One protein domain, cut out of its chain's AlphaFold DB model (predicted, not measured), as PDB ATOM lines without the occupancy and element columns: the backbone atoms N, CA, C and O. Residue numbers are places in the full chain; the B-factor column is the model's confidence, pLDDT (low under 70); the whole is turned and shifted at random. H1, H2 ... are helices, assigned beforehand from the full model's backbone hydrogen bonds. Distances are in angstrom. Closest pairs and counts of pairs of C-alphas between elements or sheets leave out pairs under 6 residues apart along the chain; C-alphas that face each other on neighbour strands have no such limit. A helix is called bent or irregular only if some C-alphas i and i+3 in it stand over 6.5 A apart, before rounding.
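This is residues 107 to 276 of the 279 residues of an uncharacterized protein of Bacteroidetes bacterium 4572_77 (UniProt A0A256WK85). This is a compact body of helices built round one long helix in its middle, H5, with H2, H6 and H9 packed on different sides of it. H1 and H3 pack on H2 away from the middle, H8 packs on H6 and meets H9 at a corner, and the helical hairpin of H10 and H11 lies across one end of H5, while the short helices H4 and H7 sit at the rim. The printed part has 170 residues, with eleven named helices, H1 to H11 in order along the chain, and no named strand; its class is all helix. The whole is compact, with a radius of gyration of the C-alphas of 15.3 A, and it is rounded, spanning 40 by 38 by 27 A.

H1, residues 107 to 124, and H2, residues 130 to 146, form a helical hairpin: they touch at a shallow tilt of 25 degrees, opposite ways, and their closest C-alphas, those of Tyr 117 and Gln 140, are 5.0 A apart. H2 forms a second hairpin with H3, residues 150 to 158, at a shallow tilt of 15 degrees, with the closest C-alphas, of Cys 141 and Ala 153, 4.6 A apart. H4, residues 167 to 170, touches no helix. H5, residues 177 to 192, is the hub and touches four helices; it is irregular, with C-alphas 181 and 184 7.5 A apart. H5 touches H2 at a steep tilt of 36 degrees, only just past shallow, and the two run the same way; the closest C-alphas are those of Ala 135 and Phe 179, 4.6 A apart. With residues 186 to 191 alone H5 touches H6, residues 196 to 206, in a hairpin at a shallow tilt of 21 degrees; the C-alphas of Ala 190 and Leu 199 are the closest, 5.4 A apart. H7, residues 210 to 214, is close to H6 but not clearly touching, with the closest C-alphas, of Gln 204 and Leu 213, 6.9 A apart. H8, residues 219 to 233, touches H6 at a shallow tilt of 29 degrees, the same way, closest at the C-alphas of Leu 203 and Phe 223, 6.7 A apart. H8 and H9, residues 235 to 246, touch only at the corner, where the C-alphas of Ala 231 and Ala 238 are 4.3 A apart. H9 touches residues 177 to 184 of H5 at a shallow tilt of 31 degrees, the same way, closest at the C-alphas of Ala 181 and Glu 236, 4.6 A apart. H10, residues 256 to 266, touches residues 188 to 192 of H5 about perpendicular, at 77 degrees; the C-alphas of Glu 192 and Asn 257 are the closest, 4.7 A apart. H11, residues 270 to 276, forms a hairpin with H10 at a shallow tilt of 18 degrees, closest at the C-alphas of Met 264 and Leu 273, 6.7 A apart. Every O i to N i+4 pair is within hydrogen-bond range in H2, H3, H6, H7, H8, H9 and H10, against 13 of 14 in H1, 7 of 12 in H5 and 2 of 3 in H11; H4 is too short for such a pair.

H1 begins at C-alpha 107, at (13.069, 69.209, 23.147), and is 26.7 A long. H2 is 24.1 A long, H5 24.6 A and H8 21.2 A. H5 begins at C-alpha 177, at (-9.416, 51.752, 36.405). H11 ends at C-alpha 276, at (5.518, 42.752, 11.300).

The two C-alphas farthest apart, those of Ser 107 and Gly 211, are 45.4 A apart. The printed part has no cut and no long link; the links H3 to H4, H4 to H5 and H9 to H10 are short, and the others are tight. The mean pLDDT of the printed part is 93.3, and residue 107 alone is under 70.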
ATOM      1  N   SER A 107      12.182  69.614  22.047       66.38
ATOM      2  CA  SER A 107      13.069  69.209  23.147       66.38
ATOM      3  C   SER A 107      12.346  68.994  24.490       66.38
ATOM      4  O   SER A 107      12.690  68.075  25.242       66.38
ATOM      5  N   SER A 108      11.288  69.766  24.755       78.25
ATOM      6  CA  SER A 108      10.424  69.658  25.940       78.25
ATOM      7  C   SER A 108       9.703  68.306  26.051       78.25
ATOM      8  O   SER A 108       9.376  67.860  27.151       78.25
ATOM      9  N   LEU A 109       9.514  67.599  24.933       85.06
ATOM     10  CA  LEU A 109       8.883  66.280  24.885       85.06
ATOM     11  C   LEU A 109       9.668  65.240  25.687       85.06
ATOM     12  O   LEU A 109       9.109  64.555  26.543       85.06
ATOM     13  N   LYS A 110      10.989  65.160  25.475       88.44
ATOM     14  CA  LYS A 110      11.848  64.220  26.215       88.44
ATOM     15  C   LYS A 110      11.850  64.520  27.712       88.44
ATOM     16  O   LYS A 110      11.913  63.588  28.514       88.44
ATOM     17  N   LYS A 111      11.741  65.798  28.096       90.75
ATOM     18  CA  LYS A 111      11.622  66.209  29.501       90.75
ATOM     19  C   LYS A 111      10.326  65.680  30.117       90.75
ATOM     20  O   LYS A 111      10.389  65.033  31.154       90.75
ATOM     21  N   ASN A 112       9.188  65.857  29.446       91.94
ATOM     22  CA  ASN A 112       7.902  65.347  29.931       91.94
ATOM     23  C   ASN A 112       7.888  63.819  30.047       91.94
ATOM     24  O   ASN A 112       7.432  63.275  31.049       91.94
ATOM     25  N   ILE A 113       8.459  63.111  29.071       94.12
ATOM     26  CA  ILE A 113       8.576  61.648  29.132       94.12
ATOM     27  C   ILE A 113       9.536  61.189  30.242       94.12
ATOM     28  O   ILE A 113       9.298  60.160  30.879       94.12
ATOM     29  N   SER A 114      10.583  61.965  30.529       95.31
ATOM     30  CA  SER A 114      11.451  61.725  31.689       95.31
ATOM     31  C   SER A 114      10.699  61.940  33.007       95.31
ATOM     32  O   SER A 114      10.884  61.163  33.941       95.31
ATOM     33  N   SER A 115       9.796  62.924  33.085       96.38
ATOM     34  CA  SER A 115       8.905  63.086  34.241       96.38
ATOM     35  C   SER A 115       7.995  61.869  34.425       96.38
ATOM     36  O   SER A 115       7.908  61.358  35.536       96.38
ATOM     37  N   VAL A 116       7.404  61.325  33.353       97.19
ATOM     38  CA  VAL A 116       6.611  60.074  33.405       97.19
ATOM     39  C   VAL A 116       7.426  58.908  33.989       97.19
ATOM     40  O   VAL A 116       6.926  58.162  34.837       97.19
ATOM     41  N   TYR A 117       8.703  58.780  33.612       98.19
ATOM     42  CA  TYR A 117       9.606  57.773  34.182       98.19
ATOM     43  C   TYR A 117       9.863  57.998  35.681       98.19
ATOM     44  O   TYR A 117       9.785  57.067  36.484       98.19
ATOM     45  N   ASN A 118      10.143  59.238  36.081       97.94
ATOM     46  CA  ASN A 118      10.411  59.568  37.480       97.94
ATOM     47  C   ASN A 118       9.172  59.331  38.356       97.94
ATOM     48  O   ASN A 118       9.275  58.721  39.418       97.94
ATOM     49  N   ILE A 119       7.995  59.751  37.889       98.25
ATOM     50  CA  ILE A 119       6.716  59.579  38.589       98.25
ATOM     51  C   ILE A 119       6.384  58.094  38.747       98.25
ATOM     52  O   ILE A 119       6.065  57.661  39.851       98.25
ATOM     53  N   SER A 120       6.503  57.294  37.681       98.00
ATOM     54  CA  SER A 120       6.273  55.843  37.761       98.00
ATOM     55  C   SER A 120       7.263  55.148  38.700       98.00
ATOM     56  O   SER A 120       6.866  54.263  39.452       98.00
ATOM     57  N   THR A 121       8.520  55.594  38.741       97.88
ATOM     58  CA  THR A 121       9.527  55.084  39.686       97.88
ATOM     59  C   THR A 121       9.158  55.404  41.139       97.88
ATOM     60  O   THR A 121       9.222  54.525  41.998       97.88
ATOM     61  N   LEU A 122       8.713  56.634  41.421       97.12
ATOM     62  CA  LEU A 122       8.225  57.026  42.749       97.12
ATOM     63  C   LEU A 122       6.973  56.243  43.157       97.12
ATOM     64  O   LEU A 122       6.853  55.843  44.317       97.12
ATOM     65  N   ALA A 123       6.063  56.007  42.211       97.25
ATOM     66  CA  ALA A 123       4.864  55.213  42.435       97.25
ATOM     67  C   ALA A 123       5.230  53.767  42.789       97.25
ATOM     68  O   ALA A 123       4.787  53.265  43.814       97.25
ATOM     69  N   LEU A 124       6.099  53.115  42.010       96.62
ATOM     70  CA  LEU A 124       6.523  51.725  42.234       96.62
ATOM     71  C   LEU A 124       7.247  51.501  43.573       96.62
ATOM     72  O   LEU A 124       7.283  50.368  44.054       96.62
ATOM     73  N   ALA A 125       7.787  52.558  44.186       95.62
ATOM     74  CA  ALA A 125       8.356  52.515  45.532       95.62
ATOM     75  C   ALA A 125       7.296  52.482  46.654       95.62
ATOM     76  O   ALA A 125       7.641  52.251  47.812       95.62
ATOM     77  N   GLN A 126       6.019  52.721  46.340       93.75
ATOM     78  CA  GLN A 126       4.916  52.624  47.294       93.75
ATOM     79  C   GLN A 126       4.381  51.192  47.402       93.75
ATOM     80  O   GLN A 126       4.477  50.385  46.473       93.75
ATOM     81  N   ASP A 127       3.741  50.899  48.533       90.81
ATOM     82  CA  ASP A 127       2.957  49.678  48.669       90.81
ATOM     83  C   ASP A 127       1.643  49.796  47.882       90.81
ATOM     84  O   ASP A 127       0.870  50.735  48.075       90.81
ATOM     85  N   MET A 128       1.418  48.867  46.953       93.38
ATOM     86  CA  MET A 128       0.242  48.847  46.083       93.38
ATOM     87  C   MET A 128      -0.003  47.452  45.499       93.38
ATOM     88  O   MET A 128       0.888  46.594  45.459       93.38
ATOM     89  N   GLY A 129      -1.222  47.244  45.001       93.38
ATOM     90  CA  GLY A 129      -1.647  45.987  44.399       93.38
ATOM     91  C   GLY A 129      -0.895  45.646  43.111       93.38
ATOM     92  O   GLY A 129      -0.356  46.507  42.422       93.38
ATOM     93  N   TYR A 130      -0.891  44.359  42.756       95.88
ATOM     94  CA  TYR A 130      -0.183  43.850  41.577       95.88
ATOM     95  C   TYR A 130      -0.560  44.587  40.278       95.88
ATOM     96  O   TYR A 130       0.328  45.031  39.557       95.88
ATOM     97  N   TYR A 131      -1.855  44.765  39.991       96.19
ATOM     98  CA  TYR A 131      -2.299  45.428  38.757       96.19
ATOM     99  C   TYR A 131      -2.003  46.935  38.744       96.19
ATOM    100  O   TYR A 131      -1.712  47.483  37.687       96.19
ATOM    101  N   ASP A 132      -1.977  47.591  39.905       95.31
ATOM    102  CA  ASP A 132      -1.533  48.986  39.992       95.31
ATOM    103  C   ASP A 132      -0.038  49.096  39.661       95.31
ATOM    104  O   ASP A 132       0.356  49.943  38.860       95.31
ATOM    105  N   LYS A 133       0.798  48.171  40.166       96.75
ATOM    106  CA  LYS A 133       2.219  48.096  39.768       96.75
ATOM    107  C   LYS A 133       2.364  47.890  38.266       96.75
ATOM    108  O   LYS A 133       3.214  48.524  37.653       96.75
ATOM    109  N   MET A 134       1.528  47.044  37.663       97.81
ATOM    110  CA  MET A 134       1.544  46.821  36.214       97.81
ATOM    111  C   MET A 134       1.262  48.101  35.422       97.81
ATOM    112  O   MET A 134       1.925  48.333  34.414       97.81
ATOM    113  N   ALA A 135       0.354  48.958  35.898       97.31
ATOM    114  CA  ALA A 135       0.084  50.265  35.297       97.31
ATOM    115  C   ALA A 135       1.352  51.140  35.248       97.31
ATOM    116  O   ALA A 135       1.694  51.718  34.213       97.31
ATOM    117  N   PHE A 136       2.090  51.198  36.360       98.12
ATOM    118  CA  PHE A 136       3.307  52.005  36.450       98.12
ATOM    119  C   PHE A 136       4.506  51.365  35.754       98.12
ATOM    120  O   PHE A 136       5.296  52.096  35.165       98.12
ATOM    121  N   TYR A 137       4.621  50.036  35.726       98.50
ATOM    122  CA  TYR A 137       5.611  49.368  34.878       98.50
ATOM    123  C   TYR A 137       5.355  49.642  33.395       98.50
ATOM    124  O   TYR A 137       6.307  49.913  32.666       98.50
ATOM    125  N   ALA A 138       4.093  49.642  32.950       98.44
ATOM    126  CA  ALA A 138       3.745  49.982  31.572       98.44
ATOM    127  C   ALA A 138       4.209  51.401  31.221       98.44
ATOM    128  O   ALA A 138       4.867  51.605  30.199       98.44
ATOM    129  N   ALA A 139       3.949  52.370  32.102       98.12
ATOM    130  CA  ALA A 139       4.409  53.740  31.910       98.12
ATOM    131  C   ALA A 139       5.942  53.879  31.966       98.12
ATOM    132  O   ALA A 139       6.520  54.585  31.141       98.12
ATOM    133  N   GLN A 140       6.613  53.175  32.882       98.06
ATOM    134  CA  GLN A 140       8.071  53.194  33.016       98.06
ATOM    135  C   GLN A 140       8.759  52.616  31.767       98.06
ATOM    136  O   GLN A 140       9.656  53.246  31.203       98.06
ATOM    137  N   CYS A 141       8.308  51.452  31.292       98.56
ATOM    138  CA  CYS A 141       8.818  50.817  30.075       98.56
ATOM    139  C   CYS A 141       8.528  51.644  28.824       98.56
ATOM    140  O   CYS A 141       9.376  51.714  27.932       98.56
ATOM    141  N   PHE A 142       7.365  52.295  28.764       97.94
ATOM    142  CA  PHE A 142       7.037  53.229  27.695       97.94
ATOM    143  C   PHE A 142       7.998  54.413  27.674       97.94
ATOM    144  O   PHE A 142       8.590  54.681  26.630       97.94
ATOM    145  N   SER A 143       8.236  55.065  28.814       97.62
ATOM    146  CA  SER A 143       9.189  56.172  28.883       97.62
ATOM    147  C   SER A 143      10.594  55.762  28.465       97.62
ATOM    148  O   SER A 143      11.241  56.478  27.708       97.62
ATOM    149  N   LEU A 144      11.077  54.609  28.929       98.12
ATOM    150  CA  LEU A 144      12.403  54.113  28.556       98.12
ATOM    151  C   LEU A 144      12.495  53.807  27.063       98.12
ATOM    152  O   LEU A 144      13.452  54.230  26.418       98.12
ATOM    153  N   THR A 145      11.487  53.134  26.508       97.75
ATOM    154  CA  THR A 145      11.411  52.845  25.069       97.75
ATOM    155  C   THR A 145      11.414  54.136  24.257       97.75
ATOM    156  O   THR A 145      12.263  54.311  23.392       97.75
ATOM    157  N   PHE A 146      10.560  55.094  24.616       94.62
ATOM    158  CA  PHE A 146      10.484  56.404  23.969       94.62
ATOM    159  C   PHE A 146      11.817  57.171  24.006       94.62
ATOM    160  O   PHE A 146      12.183  57.873  23.064       94.62
ATOM    161  N   LEU A 147      12.562  57.062  25.108       94.25
ATOM    162  CA  LEU A 147      13.863  57.711  25.280       94.25
ATOM    163  C   LEU A 147      15.016  56.946  24.601       94.25
ATOM    164  O   LEU A 147      16.170  57.354  24.748       94.25
ATOM    165  N   GLY A 148      14.737  55.863  23.869       95.62
ATOM    166  CA  GLY A 148      15.738  55.031  23.192       95.62
ATOM    167  C   GLY A 148      16.475  54.057  24.117       95.62
ATOM    168  O   GLY A 148      17.426  53.396  23.702       95.62
ATOM    169  N   LYS A 149      16.048  53.929  25.377       97.69
ATOM    170  CA  LYS A 149      16.659  53.059  26.393       97.69
ATOM    171  C   LYS A 149      16.054  51.655  26.367       97.69
ATOM    172  O   LYS A 149      15.554  51.138  27.365       97.69
ATOM    173  N   HIS A 150      16.077  51.031  25.191       97.62
ATOM    174  CA  HIS A 150      15.386  49.761  24.950       97.62
ATOM    175  C   HIS A 150      15.861  48.625  25.874       97.62
ATOM    176  O   HIS A 150      14.998  47.943  26.424       97.62
ATOM    177  N   PRO A 151      17.175  48.406  26.113       98.19
ATOM    178  CA  PRO A 151      17.630  47.318  26.984       98.19
ATOM    179  C   PRO A 151      17.101  47.428  28.419       98.19
ATOM    180  O   PRO A 151      16.716  46.424  29.017       98.19
ATOM    181  N   GLU A 152      17.020  48.651  28.947       98.25
ATOM    182  CA  GLU A 152      16.486  48.932  30.282       98.25
ATOM    183  C   GLU A 152      14.989  48.608  30.338       98.25
ATOM    184  O   GLU A 152      14.554  47.892  31.240       98.25
ATOM    185  N   ALA A 153      14.217  49.023  29.325       98.19
ATOM    186  CA  ALA A 153      12.806  48.653  29.211       98.19
ATOM    187  C   ALA A 153      12.625  47.124  29.189       98.19
ATOM    188  O   ALA A 153      11.796  46.596  29.933       98.19
ATOM    189  N   ARG A 154      13.449  46.402  28.408       98.25
ATOM    190  CA  ARG A 154      13.407  44.928  28.342       98.25
ATOM    191  C   ARG A 154      13.688  44.272  29.681       98.25
ATOM    192  O   ARG A 154      13.026  43.298  30.028       98.25
ATOM    193  N   SER A 155      14.650  44.796  30.434       98.00
ATOM    194  CA  SER A 155      15.000  44.240  31.743       98.00
ATOM    195  C   SER A 155      13.827  44.283  32.728       98.00
ATOM    196  O   SER A 155      13.604  43.312  33.449       98.00
ATOM    197  N   ILE A 156      13.030  45.357  32.698       97.38
ATOM    198  CA  ILE A 156      11.889  45.538  33.600       97.38
ATOM    199  C   ILE A 156      10.795  44.518  33.293       97.38
ATOM    200  O   ILE A 156      10.423  43.746  34.174       97.38
ATOM    201  N   TYR A 157      10.289  44.464  32.054       96.81
ATOM    202  CA  TYR A 157       9.144  43.593  31.764       96.81
ATOM    203  C   TYR A 157       9.498  42.100  31.734       96.81
ATOM    204  O   TYR A 157       8.620  41.270  31.960       96.81
ATOM    205  N   LYS A 158      10.773  41.742  31.523       97.12
ATOM    206  CA  LYS A 158      11.247  40.353  31.659       97.12
ATOM    207  C   LYS A 158      11.309  39.875  33.111       97.12
ATOM    208  O   LYS A 158      11.254  38.675  33.354       97.12
ATOM    209  N   ALA A 159      11.407  40.789  34.076       96.44
ATOM    210  CA  ALA A 159      11.367  40.453  35.498       96.44
ATOM    211  C   ALA A 159       9.931  40.315  36.046       96.44
ATOM    212  O   ALA A 159       9.737  39.850  37.174       96.44
ATOM    213  N   ILE A 160       8.917  40.713  35.271       96.25
ATOM    214  CA  ILE A 160       7.515  40.644  35.683       96.25
ATOM    215  C   ILE A 160       7.041  39.190  35.683       96.25
ATOM    216  O   ILE A 160       7.154  38.464  34.698       96.25
ATOM    217  N   LYS A 161       6.429  38.781  36.796       95.50
ATOM    218  CA  LYS A 161       5.668  37.530  36.883       95.50
ATOM    219  C   LYS A 161       4.240  37.785  36.415       95.50
ATOM    220  O   LYS A 161       3.401  38.146  37.238       95.50
ATOM    221  N   TRP A 162       4.008  37.624  35.115       95.56
ATOM    222  CA  TRP A 162       2.716  37.858  34.469       95.56
ATOM    223  C   TRP A 162       1.604  37.001  35.089       95.56
ATOM    224  O   TRP A 162       1.816  35.840  35.439       95.56
ATOM    225  N   LYS A 163       0.427  37.605  35.264       95.19
ATOM    226  CA  LYS A 163      -0.771  36.980  35.831       95.19
ATOM    227  C   LYS A 163      -1.986  37.472  35.076       95.19
ATOM    228  O   LYS A 163      -2.142  38.685  34.941       95.19
ATOM    229  N   ASP A 164      -2.854  36.549  34.700       94.38
ATOM    230  CA  ASP A 164      -4.109  36.857  34.026       94.38
ATOM    231  C   ASP A 164      -4.980  37.768  34.889       94.38
ATOM    232  O   ASP A 164      -4.951  37.696  36.124       94.38
ATOM    233  N   VAL A 165      -5.737  38.664  34.261       94.38
ATOM    234  CA  VAL A 165      -6.756  39.451  34.955       94.38
ATOM    235  C   VAL A 165      -7.961  38.542  35.211       94.38
ATOM    236  O   VAL A 165      -8.553  38.035  34.261       94.38
ATOM    237  N   PRO A 166      -8.387  38.332  36.474       92.56
ATOM    238  CA  PRO A 166      -9.581  37.554  36.755       92.56
ATOM    239  C   PRO A 166     -10.788  38.116  36.005       92.56
ATOM    240  O   PRO A 166     -11.072  39.311  36.102       92.56
ATOM    241  N   SER A 167     -11.560  37.252  35.347       86.56
ATOM    242  CA  SER A 167     -12.754  37.645  34.580       86.56
ATOM    243  C   SER A 167     -13.743  38.496  35.391       86.56
ATOM    244  O   SER A 167     -14.295  39.471  34.887       86.56
ATOM    245  N   LYS A 168     -13.893  38.203  36.692       89.38
ATOM    246  CA  LYS A 168     -14.713  38.992  37.634       89.38
ATOM    247  C   LYS A 168     -14.251  40.447  37.791       89.38
ATOM    248  O   LYS A 168     -15.071  41.303  38.108       89.38
ATOM    249  N   LEU A 169     -12.953  40.712  37.640       91.31
ATOM    250  CA  LEU A 169     -12.386  42.061  37.688       91.31
ATOM    251  C   LEU A 169     -12.417  42.728  36.311       91.31
ATOM    252  O   LEU A 169     -12.704  43.918  36.244       91.31
ATOM    253  N   SER A 170     -12.169  41.966  35.240       86.50
ATOM    254  CA  SER A 170     -12.225  42.464  33.858       86.50
ATOM    255  C   SER A 170     -13.610  43.019  33.513       86.50
ATOM    256  O   SER A 170     -13.722  44.143  33.031       86.50
ATOM    257  N   ASN A 171     -14.668  42.282  33.871       84.44
ATOM    258  CA  ASN A 171     -16.061  42.639  33.574       84.44
ATOM    259  C   ASN A 171     -16.663  43.676  34.539       84.44
ATOM    260  O   ASN A 171     -17.851  43.979  34.448       84.44
ATOM    261  N   ASN A 172     -15.887  44.184  35.503       90.25
ATOM    262  CA  ASN A 172     -16.353  45.200  36.439       90.25
ATOM    263  C   ASN A 172     -15.725  46.562  36.089       90.25
ATOM    264  O   ASN A 172     -14.535  46.754  36.368       90.25
ATOM    265  N   PRO A 173     -16.499  47.521  35.545       89.12
ATOM    266  CA  PRO A 173     -15.965  48.817  35.120       89.12
ATOM    267  C   PRO A 173     -15.391  49.631  36.288       89.12
ATOM    268  O   PRO A 173     -14.460  50.408  36.107       89.12
ATOM    269  N   GLU A 174     -15.852  49.398  37.520       90.00
ATOM    270  CA  GLU A 174     -15.373  50.101  38.717       90.00
ATOM    271  C   GLU A 174     -14.065  49.536  39.290       90.00
ATOM    272  O   GLU A 174     -13.491  50.098  40.226       90.00
ATOM    273  N   LYS A 175     -13.560  48.417  38.762       93.19
ATOM    274  CA  LYS A 175     -12.311  47.796  39.221       93.19
ATOM    275  C   LYS A 175     -11.192  48.034  38.227       93.19
ATOM    276  O   LYS A 175     -11.420  48.061  37.029       93.19
ATOM    277  N   LEU A 176      -9.960  48.143  38.726       94.94
ATOM    278  CA  LEU A 176      -8.746  48.223  37.902       94.94
ATOM    279  C   LEU A 176      -8.678  49.445  36.961       94.94
ATOM    280  O   LEU A 176      -7.936  49.409  35.986       94.94
ATOM    281  N   LYS A 177      -9.402  50.539  37.249       95.12
ATOM    282  CA  LYS A 177      -9.416  51.752  36.405       95.12
ATOM    283  C   LYS A 177      -8.006  52.265  36.076       95.12
ATOM    284  O   LYS A 177      -7.700  52.519  34.920       95.12
ATOM    285  N   ILE A 178      -7.118  52.315  37.075       95.75
ATOM    286  CA  ILE A 178      -5.725  52.771  36.909       95.75
ATOM    287  C   ILE A 178      -4.909  51.820  36.025       95.75
ATOM    288  O   ILE A 178      -4.129  52.266  35.188       95.75
ATOM    289  N   PHE A 179      -5.109  50.509  36.179       97.38
ATOM    290  CA  PHE A 179      -4.470  49.508  35.329       97.38
ATOM    291  C   PHE A 179      -4.875  49.693  33.865       97.38
ATOM    292  O   PHE A 179      -4.004  49.850  33.010       97.38
ATOM    293  N   TYR A 180      -6.174  49.765  33.576       97.25
ATOM    294  CA  TYR A 180      -6.656  49.917  32.202       97.25
ATOM    295  C   TYR A 180      -6.339  51.288  31.589       97.25
ATOM    296  O   TYR A 180      -6.065  51.345  30.395       97.25
ATOM    297  N   ALA A 181      -6.239  52.351  32.394       96.19
ATOM    298  CA  ALA A 181      -5.807  53.681  31.945       96.19
ATOM    299  C   ALA A 181      -4.353  53.736  31.438       96.19
ATOM    300  O   ALA A 181      -3.933  54.728  30.835       96.19
ATOM    301  N   HIS A 182      -3.532  52.726  31.741       97.19
ATOM    302  CA  HIS A 182      -2.104  52.766  31.425       97.19
ATOM    303  C   HIS A 182      -1.550  51.499  30.779       97.19
ATOM    304  O   HIS A 182      -0.442  51.547  30.246       97.19
ATOM    305  N   ILE A 183      -2.286  50.386  30.772       97.50
ATOM    306  CA  ILE A 183      -1.777  49.121  30.236       97.50
ATOM    307  C   ILE A 183      -1.515  49.172  28.726       97.50
ATOM    308  O   ILE A 183      -0.611  48.487  28.248       97.50
ATOM    309  N   PHE A 184      -2.220  50.029  27.975       97.56
ATOM    310  CA  PHE A 184      -2.006  50.159  26.531       97.56
ATOM    311  C   PHE A 184      -0.565  50.562  26.175       97.56
ATOM    312  O   PHE A 184      -0.012  50.128  25.165       97.56
ATOM    313  N   LYS A 185       0.112  51.286  27.066       97.50
ATOM    314  CA  LYS A 185       1.527  51.654  26.924       97.50
ATOM    315  C   LYS A 185       2.445  50.442  26.780       97.50
ATOM    316  O   LYS A 185       3.441  50.528  26.068       97.50
ATOM    317  N   PHE A 186       2.111  49.298  27.379       98.12
ATOM    318  CA  PHE A 186       2.871  48.074  27.139       98.12
ATOM    319  C   PHE A 186       2.675  47.517  25.729       98.12
ATOM    320  O   PHE A 186       3.637  46.995  25.170       98.12
ATOM    321  N   PHE A 187       1.493  47.660  25.122       98.19
ATOM    322  CA  PHE A 187       1.316  47.318  23.710       98.19
ATOM    323  C   PHE A 187       2.164  48.221  22.818       98.19
ATOM    324  O   PHE A 187       2.850  47.716  21.933       98.19
ATOM    325  N   VAL A 188       2.196  49.529  23.100       97.56
ATOM    326  CA  VAL A 188       3.084  50.472  22.399       97.56
ATOM    327  C   VAL A 188       4.540  50.007  22.491       97.56
ATOM    328  O   VAL A 188       5.219  49.934  21.471       97.56
ATOM    329  N   VAL A 189       5.004  49.616  23.683       98.38
ATOM    330  CA  VAL A 189       6.357  49.069  23.891       98.38
ATOM    331  C   VAL A 189       6.574  47.777  23.105       98.38
ATOM    332  O   VAL A 189       7.589  47.644  22.428       98.38
ATOM    333  N   ALA A 190       5.641  46.826  23.169       98.25
ATOM    334  CA  ALA A 190       5.763  45.541  22.485       98.25
ATOM    335  C   ALA A 190       5.856  45.712  20.965       98.25
ATOM    336  O   ALA A 190       6.695  45.086  20.322       98.25
ATOM    337  N   ILE A 191       5.033  46.594  20.399       97.81
ATOM    338  CA  ILE A 191       5.046  46.928  18.974       97.81
ATOM    339  C   ILE A 191       6.347  47.645  18.613       97.81
ATOM    340  O   ILE A 191       7.013  47.254  17.656       97.81
ATOM    341  N   GLU A 192       6.737  48.661  19.386       97.62
ATOM    342  CA  GLU A 192       7.930  49.454  19.095       97.62
ATOM    343  C   GLU A 192       9.199  48.596  19.107       97.62
ATOM    344  O   GLU A 192      10.050  48.684  18.222       97.62
ATOM    345  N   LEU A 193       9.298  47.711  20.094       97.25
ATOM    346  CA  LEU A 193      10.420  46.799  20.266       97.25
ATOM    347  C   LEU A 193      10.309  45.520  19.427       97.25
ATOM    348  O   LEU A 193      11.220  44.685  19.515       97.25
ATOM    349  N   LYS A 194       9.209  45.359  18.675       96.44
ATOM    350  CA  LYS A 194       8.810  44.135  17.963       96.44
ATOM    351  C   LYS A 194       8.941  42.877  18.829       96.44
ATOM    352  O   LYS A 194       9.383  41.824  18.379       96.44
ATOM    353  N   ASP A 195       8.597  42.999  20.105       96.62
ATOM    354  CA  ASP A 195       8.763  41.940  21.093       96.62
ATOM    355  C   ASP A 195       7.527  41.035  21.127       96.62
ATOM    356  O   ASP A 195       6.493  41.372  21.710       96.62
ATOM    357  N   GLN A 196       7.643  39.875  20.474       95.44
ATOM    358  CA  GLN A 196       6.578  38.873  20.414       95.44
ATOM    359  C   GLN A 196       6.213  38.317  21.787       95.44
ATOM    360  O   GLN A 196       5.038  38.084  22.051       95.44
ATOM    361  N   GLU A 197       7.204  38.097  22.651       95.06
ATOM    362  CA  GLU A 197       6.996  37.494  23.967       95.06
ATOM    363  C   GLU A 197       6.207  38.447  24.865       95.06
ATOM    364  O   GLU A 197       5.207  38.053  25.466       95.06
ATOM    365  N   LEU A 198       6.593  39.727  24.891       97.25
ATOM    366  CA  LEU A 198       5.841  40.753  25.607       97.25
ATOM    367  C   LEU A 198       4.412  40.867  25.071       97.25
ATOM    368  O   LEU A 198       3.469  40.903  25.861       97.25
ATOM    369  N   LEU A 199       4.236  40.896  23.747       96.75
ATOM    370  CA  LEU A 199       2.903  40.970  23.153       96.75
ATOM    371  C   LEU A 199       2.056  39.747  23.525       96.75
ATOM    372  O   LEU A 199       0.919  39.905  23.955       96.75
ATOM    373  N   GLN A 200       2.606  38.538  23.434       95.06
ATOM    374  CA  GLN A 200       1.918  37.307  23.821       95.06
ATOM    375  C   GLN A 200       1.495  37.336  25.299       95.06
ATOM    376  O   GLN A 200       0.343  37.024  25.601       95.06
ATOM    377  N   ASN A 201       2.386  37.764  26.199       96.31
ATOM    378  CA  ASN A 201       2.094  37.883  27.630       96.31
ATOM    379  C   ASN A 201       0.968  38.891  27.905       96.31
ATOM    380  O   ASN A 201       0.102  38.625  28.736       96.31
ATOM    381  N   LEU A 202       0.941  40.021  27.191       97.06
ATOM    382  CA  LEU A 202      -0.136  41.011  27.301       97.06
ATOM    383  C   LEU A 202      -1.474  40.449  26.826       97.06
ATOM    384  O   LEU A 202      -2.482  40.611  27.512       97.06
ATOM    385  N   LEU A 203      -1.488  39.778  25.673       96.00
ATOM    386  CA  LEU A 203      -2.706  39.177  25.131       96.00
ATOM    387  C   LEU A 203      -3.242  38.095  26.061       96.00
ATOM    388  O   LEU A 203      -4.442  38.062  26.305       96.00
ATOM    389  N   GLN A 204      -2.364  37.257  26.615       94.19
ATOM    390  CA  GLN A 204      -2.753  36.238  27.582       94.19
ATOM    391  C   GLN A 204      -3.305  36.850  28.867       94.19
ATOM    392  O   GLN A 204      -4.342  36.420  29.356       94.19
ATOM    393  N   MET A 205      -2.648  37.893  29.374       95.06
ATOM    394  CA  MET A 205      -3.066  38.562  30.598       95.06
ATOM    395  C   MET A 205      -4.465  39.183  30.490       95.06
ATOM    396  O   MET A 205      -5.194  39.230  31.483       95.06
ATOM    397  N   LEU A 206      -4.792  39.737  29.321       94.19
ATOM    398  CA  LEU A 206      -5.941  40.623  29.134       94.19
ATOM    399  C   LEU A 206      -7.138  39.967  28.450       94.19
ATOM    400  O   LEU A 206      -8.251  40.472  28.581       94.19
ATOM    401  N   THR A 207      -6.930  38.894  27.695       88.88
ATOM    402  CA  THR A 207      -8.035  38.230  27.008       88.88
ATOM    403  C   THR A 207      -8.902  37.436  27.978       88.88
ATOM    404  O   THR A 207      -8.431  36.857  28.954       88.88
ATOM    405  N   ILE A 208     -10.191  37.390  27.665       79.81
ATOM    406  CA  ILE A 208     -11.167  36.508  28.309       79.81
ATOM    407  C   ILE A 208     -11.482  35.271  27.453       79.81
ATOM    408  O   ILE A 208     -12.233  34.404  27.898       79.81
ATOM    409  N   ASP A 209     -10.921  35.188  26.239       82.75
ATOM    410  CA  ASP A 209     -11.151  34.112  25.276       82.75
ATOM    411  C   ASP A 209      -9.879  33.272  25.061       82.75
ATOM    412  O   ASP A 209      -9.026  33.552  24.213       82.75
ATOM    413  N   ASP A 210      -9.781  32.170  25.804       77.56
ATOM    414  CA  ASP A 210      -8.717  31.173  25.640       77.56
ATOM    415  C   ASP A 210      -8.659  30.586  24.216       77.56
ATOM    416  O   ASP A 210      -7.593  30.154  23.752       77.56
ATOM    417  N   GLY A 211      -9.793  30.541  23.510       82.31
ATOM    418  CA  GLY A 211      -9.893  30.065  22.133       82.31
ATOM    419  C   GLY A 211      -9.142  30.974  21.164       82.31
ATOM    420  O   GLY A 211      -8.408  30.481  20.298       82.31
ATOM    421  N   LEU A 212      -9.235  32.292  21.358       86.88
ATOM    422  CA  LEU A 212      -8.491  33.283  20.583       86.88
ATOM    423  C   LEU A 212      -6.977  33.070  20.711       86.88
ATOM    424  O   LEU A 212      -6.273  33.036  19.694       86.88
ATOM    425  N   LEU A 213      -6.463  32.856  21.927       83.69
ATOM    426  CA  LEU A 213      -5.028  32.631  22.154       83.69
ATOM    427  C   LEU A 213      -4.521  31.353  21.497       83.69
ATOM    428  O   LEU A 213      -3.430  31.351  20.920       83.69
ATOM    429  N   ARG A 214      -5.315  30.279  21.548       85.25
ATOM    430  CA  ARG A 214      -4.979  28.973  20.953       85.25
ATOM    431  C   ARG A 214      -5.166  28.941  19.438       85.25
ATOM    432  O   ARG A 214      -4.711  28.004  18.783       85.25
ATOM    433  N   SER A 215      -5.819  29.950  18.864       88.12
ATOM    434  CA  SER A 215      -6.050  30.019  17.426       88.12
ATOM    435  C   SER A 215      -4.739  30.152  16.636       88.12
ATOM    436  O   SER A 215      -3.744  30.718  17.101       88.12
ATOM    437  N   LYS A 216      -4.757  29.679  15.383       86.94
ATOM    438  CA  LYS A 216      -3.651  29.837  14.417       86.94
ATOM    439  C   LYS A 216      -3.599  31.235  13.784       86.94
ATOM    440  O   LYS A 216      -2.898  31.432  12.795       86.94
ATOM    441  N   GLN A 217      -4.378  32.189  14.294       88.00
ATOM    442  CA  GLN A 217      -4.393  33.538  13.745       88.00
ATOM    443  C   GLN A 217      -3.041  34.239  13.973       88.00
ATOM    444  O   GLN A 217      -2.410  34.017  15.011       88.00
ATOM    445  N   PRO A 218      -2.605  35.109  13.042       88.56
ATOM    446  CA  PRO A 218      -1.429  35.947  13.244       88.56
ATOM    447  C   PRO A 218      -1.547  36.820  14.498       88.56
ATOM    448  O   PRO A 218      -2.644  37.244  14.868       88.56
ATOM    449  N   LEU A 219      -0.404  37.148  15.107       89.75
ATOM    450  CA  LEU A 219      -0.343  37.892  16.368       89.75
ATOM    451  C   LEU A 219      -1.047  39.258  16.292       89.75
ATOM    452  O   LEU A 219      -1.738  39.637  17.233       89.75
ATOM    453  N   PHE A 220      -0.972  39.951  15.149       91.56
ATOM    454  CA  PHE A 220      -1.673  41.227  14.961       91.56
ATOM    455  C   PHE A 220      -3.206  41.083  14.984       91.56
ATOM    456  O   PHE A 220      -3.889  41.991  15.444       91.56
ATOM    457  N   ARG A 221      -3.765  39.955  14.512       91.25
ATOM    458  CA  ARG A 221      -5.221  39.729  14.554       91.25
ATOM    459  C   ARG A 221      -5.692  39.499  15.982       91.25
ATOM    460  O   ARG A 221      -6.701  40.065  16.380       91.25
ATOM    461  N   LYS A 222      -4.918  38.729  16.756       93.81
ATOM    462  CA  LYS A 222      -5.164  38.537  18.191       93.81
ATOM    463  C   LYS A 222      -5.079  39.865  18.942       93.81
ATOM    464  O   LYS A 222      -5.959  40.162  19.736       93.81
ATOM    465  N   PHE A 223      -4.064  40.675  18.638       94.62
ATOM    466  CA  PHE A 223      -3.940  42.037  19.156       94.62
ATOM    467  C   PHE A 223      -5.164  42.894  18.835       94.62
ATOM    468  O   PHE A 223      -5.758  43.437  19.759       94.62
ATOM    469  N   ASN A 224      -5.578  42.967  17.567       92.81
ATOM    470  CA  ASN A 224      -6.733  43.771  17.174       92.81
ATOM    471  C   ASN A 224      -8.004  43.337  17.911       92.81
ATOM    472  O   ASN A 224      -8.713  44.195  18.422       92.81
ATOM    473  N   GLN A 225      -8.265  42.030  18.013       93.25
ATOM    474  CA  GLN A 225      -9.443  41.532  18.724       93.25
ATOM    475  C   GLN A 225      -9.407  41.907  20.211       93.25
ATOM    476  O   GLN A 225     -10.357  42.498  20.704       93.25
ATOM    477  N   VAL A 226      -8.290  41.650  20.905       94.50
ATOM    478  CA  VAL A 226      -8.155  41.991  22.332       94.50
ATOM    479  C   VAL A 226      -8.292  43.497  22.563       94.50
ATOM    480  O   VAL A 226      -8.925  43.904  23.529       94.50
ATOM    481  N   VAL A 227      -7.719  44.336  21.698       94.44
ATOM    482  CA  VAL A 227      -7.838  45.797  21.822       94.44
ATOM    483  C   VAL A 227      -9.280  46.262  21.642       94.44
ATOM    484  O   VAL A 227      -9.724  47.089  22.433       94.44
ATOM    485  N   ILE A 228     -10.006  45.728  20.655       92.88
ATOM    486  CA  ILE A 228     -11.422  46.056  20.429       92.88
ATOM    487  C   ILE A 228     -12.260  45.626  21.637       92.88
ATOM    488  O   ILE A 228     -12.950  46.457  22.220       92.88
ATOM    489  N   ASP A 229     -12.115  44.374  22.080       92.25
ATOM    490  CA  ASP A 229     -12.859  43.844  23.228       92.25
ATOM    491  C   ASP A 229     -12.614  44.687  24.491       92.25
ATOM    492  O   ASP A 229     -13.536  44.993  25.247       92.25
ATOM    493  N   LEU A 230     -11.364  45.095  24.732       93.81
ATOM    494  CA  LEU A 230     -11.025  45.942  25.872       93.81
ATOM    495  C   LEU A 230     -11.559  47.365  25.733       93.81
ATOM    496  O   LEU A 230     -12.023  47.911  26.729       93.81
ATOM    497  N   ALA A 231     -11.486  47.970  24.547       93.88
ATOM    498  CA  ALA A 231     -11.996  49.318  24.318       93.88
ATOM    499  C   ALA A 231     -13.518  49.386  24.532       93.88
ATOM    500  O   ALA A 231     -13.997  50.334  25.153       93.88
ATOM    501  N   ASP A 232     -14.249  48.346  24.125       92.25
ATOM    502  CA  ASP A 232     -15.697  48.236  24.339       92.25
ATOM    503  C   ASP A 232     -16.057  48.050  25.822       92.25
ATOM    504  O   ASP A 232     -17.071  48.562  26.301       92.25
ATOM    505  N   LEU A 233     -15.228  47.322  26.576       91.56
ATOM    506  CA  LEU A 233     -15.479  47.028  27.990       91.56
ATOM    507  C   LEU A 233     -14.982  48.125  28.942       91.56
ATOM    508  O   LEU A 233     -15.500  48.246  30.057       91.56
ATOM    509  N   ARG A 234     -13.941  48.876  28.562       94.75
ATOM    510  CA  ARG A 234     -13.137  49.719  29.462       94.75
ATOM    511  C   ARG A 234     -12.890  51.103  28.862       94.75
ATOM    512  O   ARG A 234     -11.948  51.306  28.099       94.75
ATOM    513  N   GLU A 235     -13.659  52.093  29.311       95.19
ATOM    514  CA  GLU A 235     -13.532  53.482  28.842       95.19
ATOM    515  C   GLU A 235     -12.121  54.060  29.067       95.19
ATOM    516  O   GLU A 235     -11.604  54.794  28.226       95.19
ATOM    517  N   GLU A 236     -11.460  53.730  30.183       95.06
ATOM    518  CA  GLU A 236     -10.110  54.235  30.455       95.06
ATOM    519  C   GLU A 236      -9.069  53.670  29.486       95.06
ATOM    520  O   GLU A 236      -8.120  54.369  29.131       95.06
ATOM    521  N   PHE A 237      -9.260  52.422  29.048       96.44
ATOM    522  CA  PHE A 237      -8.412  51.798  28.039       96.44
ATOM    523  C   PHE A 237      -8.651  52.424  26.668       96.44
ATOM    524  O   PHE A 237      -7.683  52.782  26.002       96.44
ATOM    525  N   ALA A 238      -9.918  52.604  26.275       96.12
ATOM    526  CA  ALA A 238     -10.285  53.249  25.016       96.12
ATOM    527  C   ALA A 238      -9.665  54.651  24.907       96.12
ATOM    528  O   ALA A 238      -8.978  54.945  23.935       96.12
ATOM    529  N   LYS A 239      -9.778  55.471  25.961       94.44
ATOM    530  CA  LYS A 239      -9.169  56.812  26.005       94.44
ATOM    531  C   LYS A 239      -7.654  56.795  25.808       94.44
ATOM    532  O   LYS A 239      -7.125  57.662  25.114       94.44
ATOM    533  N   ASP A 240      -6.944  55.857  26.439       93.75
ATOM    534  CA  ASP A 240      -5.490  55.750  26.276       93.75
ATOM    535  C   ASP A 240      -5.135  55.236  24.872       93.75
ATOM    536  O   ASP A 240      -4.249  55.790  24.224       93.75
ATOM    537  N   PHE A 241      -5.858  54.234  24.362       95.06
ATOM    538  CA  PHE A 241      -5.712  53.739  22.991       95.06
ATOM    539  C   PHE A 241      -5.890  54.861  21.959       95.06
ATOM    540  O   PHE A 241      -4.989  55.081  21.145       95.06
ATOM    541  N   ASP A 242      -6.994  55.605  22.035       93.50
ATOM    542  CA  ASP A 242      -7.324  56.694  21.113       93.50
ATOM    543  C   ASP A 242      -6.244  57.778  21.141       93.50
ATOM    544  O   ASP A 242      -5.747  58.190  20.091       93.50
ATOM    545  N   LEU A 243      -5.777  58.164  22.336       90.56
ATOM    546  CA  LEU A 243      -4.700  59.142  22.498       90.56
ATOM    547  C   LEU A 243      -3.443  58.761  21.702       90.56
ATOM    548  O   LEU A 243      -2.815  59.616  21.070       90.56
ATOM    549  N   PHE A 244      -3.053  57.487  21.731       91.38
ATOM    550  CA  PHE A 244      -1.887  57.007  20.994       91.38
ATOM    551  C   PHE A 244      -2.176  56.810  19.503       91.38
ATOM    552  O   PHE A 244      -1.342  57.190  18.674       91.38
ATOM    553  N   TYR A 245      -3.331  56.240  19.157       91.56
ATOM    554  CA  TYR A 245      -3.692  55.887  17.786       91.56
ATOM    555  C   TYR A 245      -3.987  57.116  16.920       91.56
ATOM    556  O   TYR A 245      -3.471  57.227  15.804       91.56
ATOM    557  N   GLU A 246      -4.733  58.094  17.432       90.75
ATOM    558  CA  GLU A 246      -5.006  59.356  16.729       90.75
ATOM    559  C   GLU A 246      -3.719  60.149  16.473       90.75
ATOM    560  O   GLU A 246      -3.567  60.818  15.449       90.75
ATOM    561  N   GLN A 247      -2.748  60.032  17.379       86.69
ATOM    562  CA  GLN A 247      -1.469  60.738  17.314       86.69
ATOM    563  C   GLN A 247      -0.350  59.895  16.692       86.69
ATOM    564  O   GLN A 247       0.815  60.295  16.735       86.69
ATOM    565  N   LYS A 248      -0.677  58.764  16.047       89.12
ATOM    566  CA  LYS A 248       0.289  57.824  15.449       89.12
ATOM    567  C   LYS A 248       1.382  58.487  14.611       89.12
ATOM    568  O   LYS A 248       2.534  58.080  14.685       89.12
ATOM    569  N   THR A 249       1.072  59.540  13.857       85.44
ATOM    570  CA  THR A 249       2.059  60.252  13.022       85.44
ATOM    571  C   THR A 249       2.984  61.170  13.824       85.44
ATOM    572  O   THR A 249       4.141  61.356  13.441       85.44
ATOM    573  N   ALA A 250       2.515  61.722  14.948       82.31
ATOM    574  CA  ALA A 250       3.314  62.570  15.832       82.31
ATOM    575  C   ALA A 250       4.425  61.773  16.531       82.31
ATOM    576  O   ALA A 250       5.492  62.321  16.820       82.31
ATOM    577  N   TRP A 251       4.201  60.475  16.737       83.94
ATOM    578  CA  TRP A 251       5.147  59.582  17.394       83.94
ATOM    579  C   TRP A 251       6.302  59.109  16.509       83.94
ATOM    580  O   TRP A 251       7.306  58.671  17.053       83.94
ATOM    581  N   ASN A 252       6.238  59.267  15.182       85.75
ATOM    582  CA  ASN A 252       7.157  58.608  14.237       85.75
ATOM    583  C   ASN A 252       8.652  58.904  14.473       85.75
ATOM    584  O   ASN A 252       9.509  58.089  14.159       85.75
ATOM    585  N   GLY A 253       8.986  60.070  15.035       84.50
ATOM    586  CA  GLY A 253      10.374  60.423  15.363       84.50
ATOM    587  C   GLY A 253      10.942  59.730  16.610       84.50
ATOM    588  O   GLY A 253      12.148  59.790  16.826       84.50
ATOM    589  N   PHE A 254      10.091  59.113  17.431       88.62
ATOM    590  CA  PHE A 254      10.446  58.520  18.727       88.62
ATOM    591  C   PHE A 254      10.000  57.060  18.853       88.62
ATOM    592  O   PHE A 254      10.672  56.280  19.515       88.62
ATOM    593  N   LEU A 255       8.881  56.705  18.218       92.94
ATOM    594  CA  LEU A 255       8.284  55.371  18.180       92.94
ATOM    595  C   LEU A 255       7.958  54.980  16.719       92.94
ATOM    596  O   LEU A 255       6.784  54.870  16.346       92.94
ATOM    597  N   PRO A 256       8.973  54.867  15.841       94.56
ATOM    598  CA  PRO A 256       8.773  54.633  14.410       94.56
ATOM    599  C   PRO A 256       8.050  53.318  14.095       94.56
ATOM    600  O   PRO A 256       7.226  53.276  13.178       94.56
ATOM    601  N   ASN A 257       8.326  52.244  14.840       96.62
ATOM    602  CA  ASN A 257       7.696  50.946  14.606       96.62
ATOM    603  C   ASN A 257       6.224  50.980  15.027       96.62
ATOM    604  O   ASN A 257       5.374  50.489  14.284       96.62
ATOM    605  N   PHE A 258       5.902  51.612  16.160       96.31
ATOM    606  CA  PHE A 258       4.512  51.842  16.558       96.31
ATOM    607  C   PHE A 258       3.754  52.659  15.509       96.31
ATOM    608  O   PHE A 258       2.700  52.230  15.038       96.31
ATOM    609  N   SER A 259       4.316  53.788  15.072       94.69
ATOM    610  CA  SER A 259       3.717  54.620  14.025       94.69
ATOM    611  C   SER A 259       3.451  53.835  12.742       94.69
ATOM    612  O   SER A 259       2.360  53.930  12.177       94.69
ATOM    613  N   LEU A 260       4.426  53.043  12.284       95.44
ATOM    614  CA  LEU A 260       4.291  52.205  11.094       95.44
ATOM    615  C   LEU A 260       3.184  51.160  11.257       95.44
ATOM    616  O   LEU A 260       2.340  51.027  10.373       95.44
ATOM    617  N   PHE A 261       3.168  50.455  12.386       95.75
ATOM    618  CA  PHE A 261       2.170  49.435  12.691       95.75
ATOM    619  C   PHE A 261       0.751  50.010  12.702       95.75
ATOM    620  O   PHE A 261      -0.135  49.484  12.030       95.75
ATOM    621  N   SER A 262       0.536  51.138  13.386       94.50
ATOM    622  CA  SER A 262      -0.769  51.807  13.424       94.50
ATOM    623  C   SER A 262      -1.217  52.293  12.042       94.50
ATOM    624  O   SER A 262      -2.393  52.183  11.710       94.50
ATOM    625  N   MET A 263      -0.299  52.788  11.203       94.00
ATOM    626  CA  MET A 263      -0.620  53.154   9.814       94.00
ATOM    627  C   MET A 263      -0.954  51.937   8.942       94.00
ATOM    628  O   MET A 263      -1.780  52.045   8.039       94.00
ATOM    629  N   MET A 264      -0.320  50.785   9.175       94.69
ATOM    630  CA  MET A 264      -0.655  49.541   8.472       94.69
ATOM    631  C   MET A 264      -2.041  49.022   8.867       94.69
ATOM    632  O   MET A 264      -2.762  48.541   7.997       94.69
ATOM    633  N   ILE A 265      -2.428  49.152  10.144       92.25
ATOM    634  CA  ILE A 265      -3.796  48.854  10.604       92.25
ATOM    635  C   ILE A 265      -4.805  49.748   9.882       92.25
ATOM    636  O   ILE A 265      -5.751  49.230   9.302       92.25
ATOM    637  N   GLU A 266      -4.573  51.063   9.853       90.62
ATOM    638  CA  GLU A 266      -5.464  52.028   9.188       90.62
ATOM    639  C   GLU A 266      -5.643  51.746   7.688       90.62
ATOM    640  O   GLU A 266      -6.711  51.974   7.133       90.62
ATOM    641  N   LYS A 267      -4.600  51.234   7.029       93.69
ATOM    642  CA  LYS A 267      -4.625  50.866   5.605       93.69
ATOM    643  C   LYS A 267      -5.111  49.442   5.341       93.69
ATOM    644  O   LYS A 267      -5.065  49.009   4.193       93.69
ATOM    645  N   GLU A 268      -5.496  48.706   6.381       90.19
ATOM    646  CA  GLU A 268      -5.881  47.294   6.303       90.19
ATOM    647  C   GLU A 268      -4.813  46.406   5.625       90.19
ATOM    648  O   GLU A 268      -5.119  45.426   4.940       90.19
ATOM    649  N   ASP A 269      -3.526  46.712   5.828       92.38
ATOM    650  CA  ASP A 269      -2.398  45.995   5.217       92.38
ATOM    651  C   ASP A 269      -2.111  44.667   5.940       92.38
ATOM    652  O   ASP A 269      -1.075  44.449   6.577       92.38
ATOM    653  N   ALA A 270      -3.071  43.745   5.852       88.75
ATOM    654  CA  ALA A 270      -3.037  42.457   6.537       88.75
ATOM    655  C   ALA A 270      -1.804  41.620   6.166       88.75
ATOM    656  O   ALA A 270      -1.322  40.830   6.983       88.75
ATOM    657  N   LYS A 271      -1.283  41.785   4.943       89.06
ATOM    658  CA  LYS A 271      -0.092  41.072   4.484       89.06
ATOM    659  C   LYS A 271       1.122  41.516   5.289       89.06
ATOM    660  O   LYS A 271       1.751  40.664   5.909       89.06
ATOM    661  N   ASN A 272       1.434  42.810   5.327       91.00
ATOM    662  CA  ASN A 272       2.619  43.289   6.044       91.00
ATOM    663  C   ASN A 272       2.468  43.164   7.565       91.00
ATOM    664  O   ASN A 272       3.425  42.785   8.240       91.00
ATOM    665  N   LEU A 273       1.255  43.345   8.097       90.94
ATOM    666  CA  LEU A 273       0.961  43.104   9.515       90.94
ATOM    667  C   LEU A 273       1.232  41.654   9.944       90.94
ATOM    668  O   LEU A 273       1.700  41.420  11.057       90.94
ATOM    669  N   SER A 274       1.004  40.677   9.057       88.12
ATOM    670  CA  SER A 274       1.287  39.258   9.338       88.12
ATOM    671  C   SER A 274       2.776  38.970   9.543       88.12
ATOM    672  O   SER A 274       3.118  38.013  10.235       88.12
ATOM    673  N   TYR A 275       3.655  39.789   8.960       88.81
ATOM    674  CA  TYR A 275       5.109  39.645   9.064       88.81
ATOM    675  C   TYR A 275       5.752  40.662  10.009       88.81
ATOM    676  O   TYR A 275       6.951  40.574  10.251       88.81
ATOM    677  N   PHE A 276       4.983  41.607  10.561       92.44
ATOM    678  CA  PHE A 276       5.518  42.752  11.300       92.44
ATOM    679  C   PHE A 276       6.443  42.350  12.457       92.44
ATOM    680  O   PHE A 276       7.501  42.944  12.643       92.44
TER     681      PHE A 276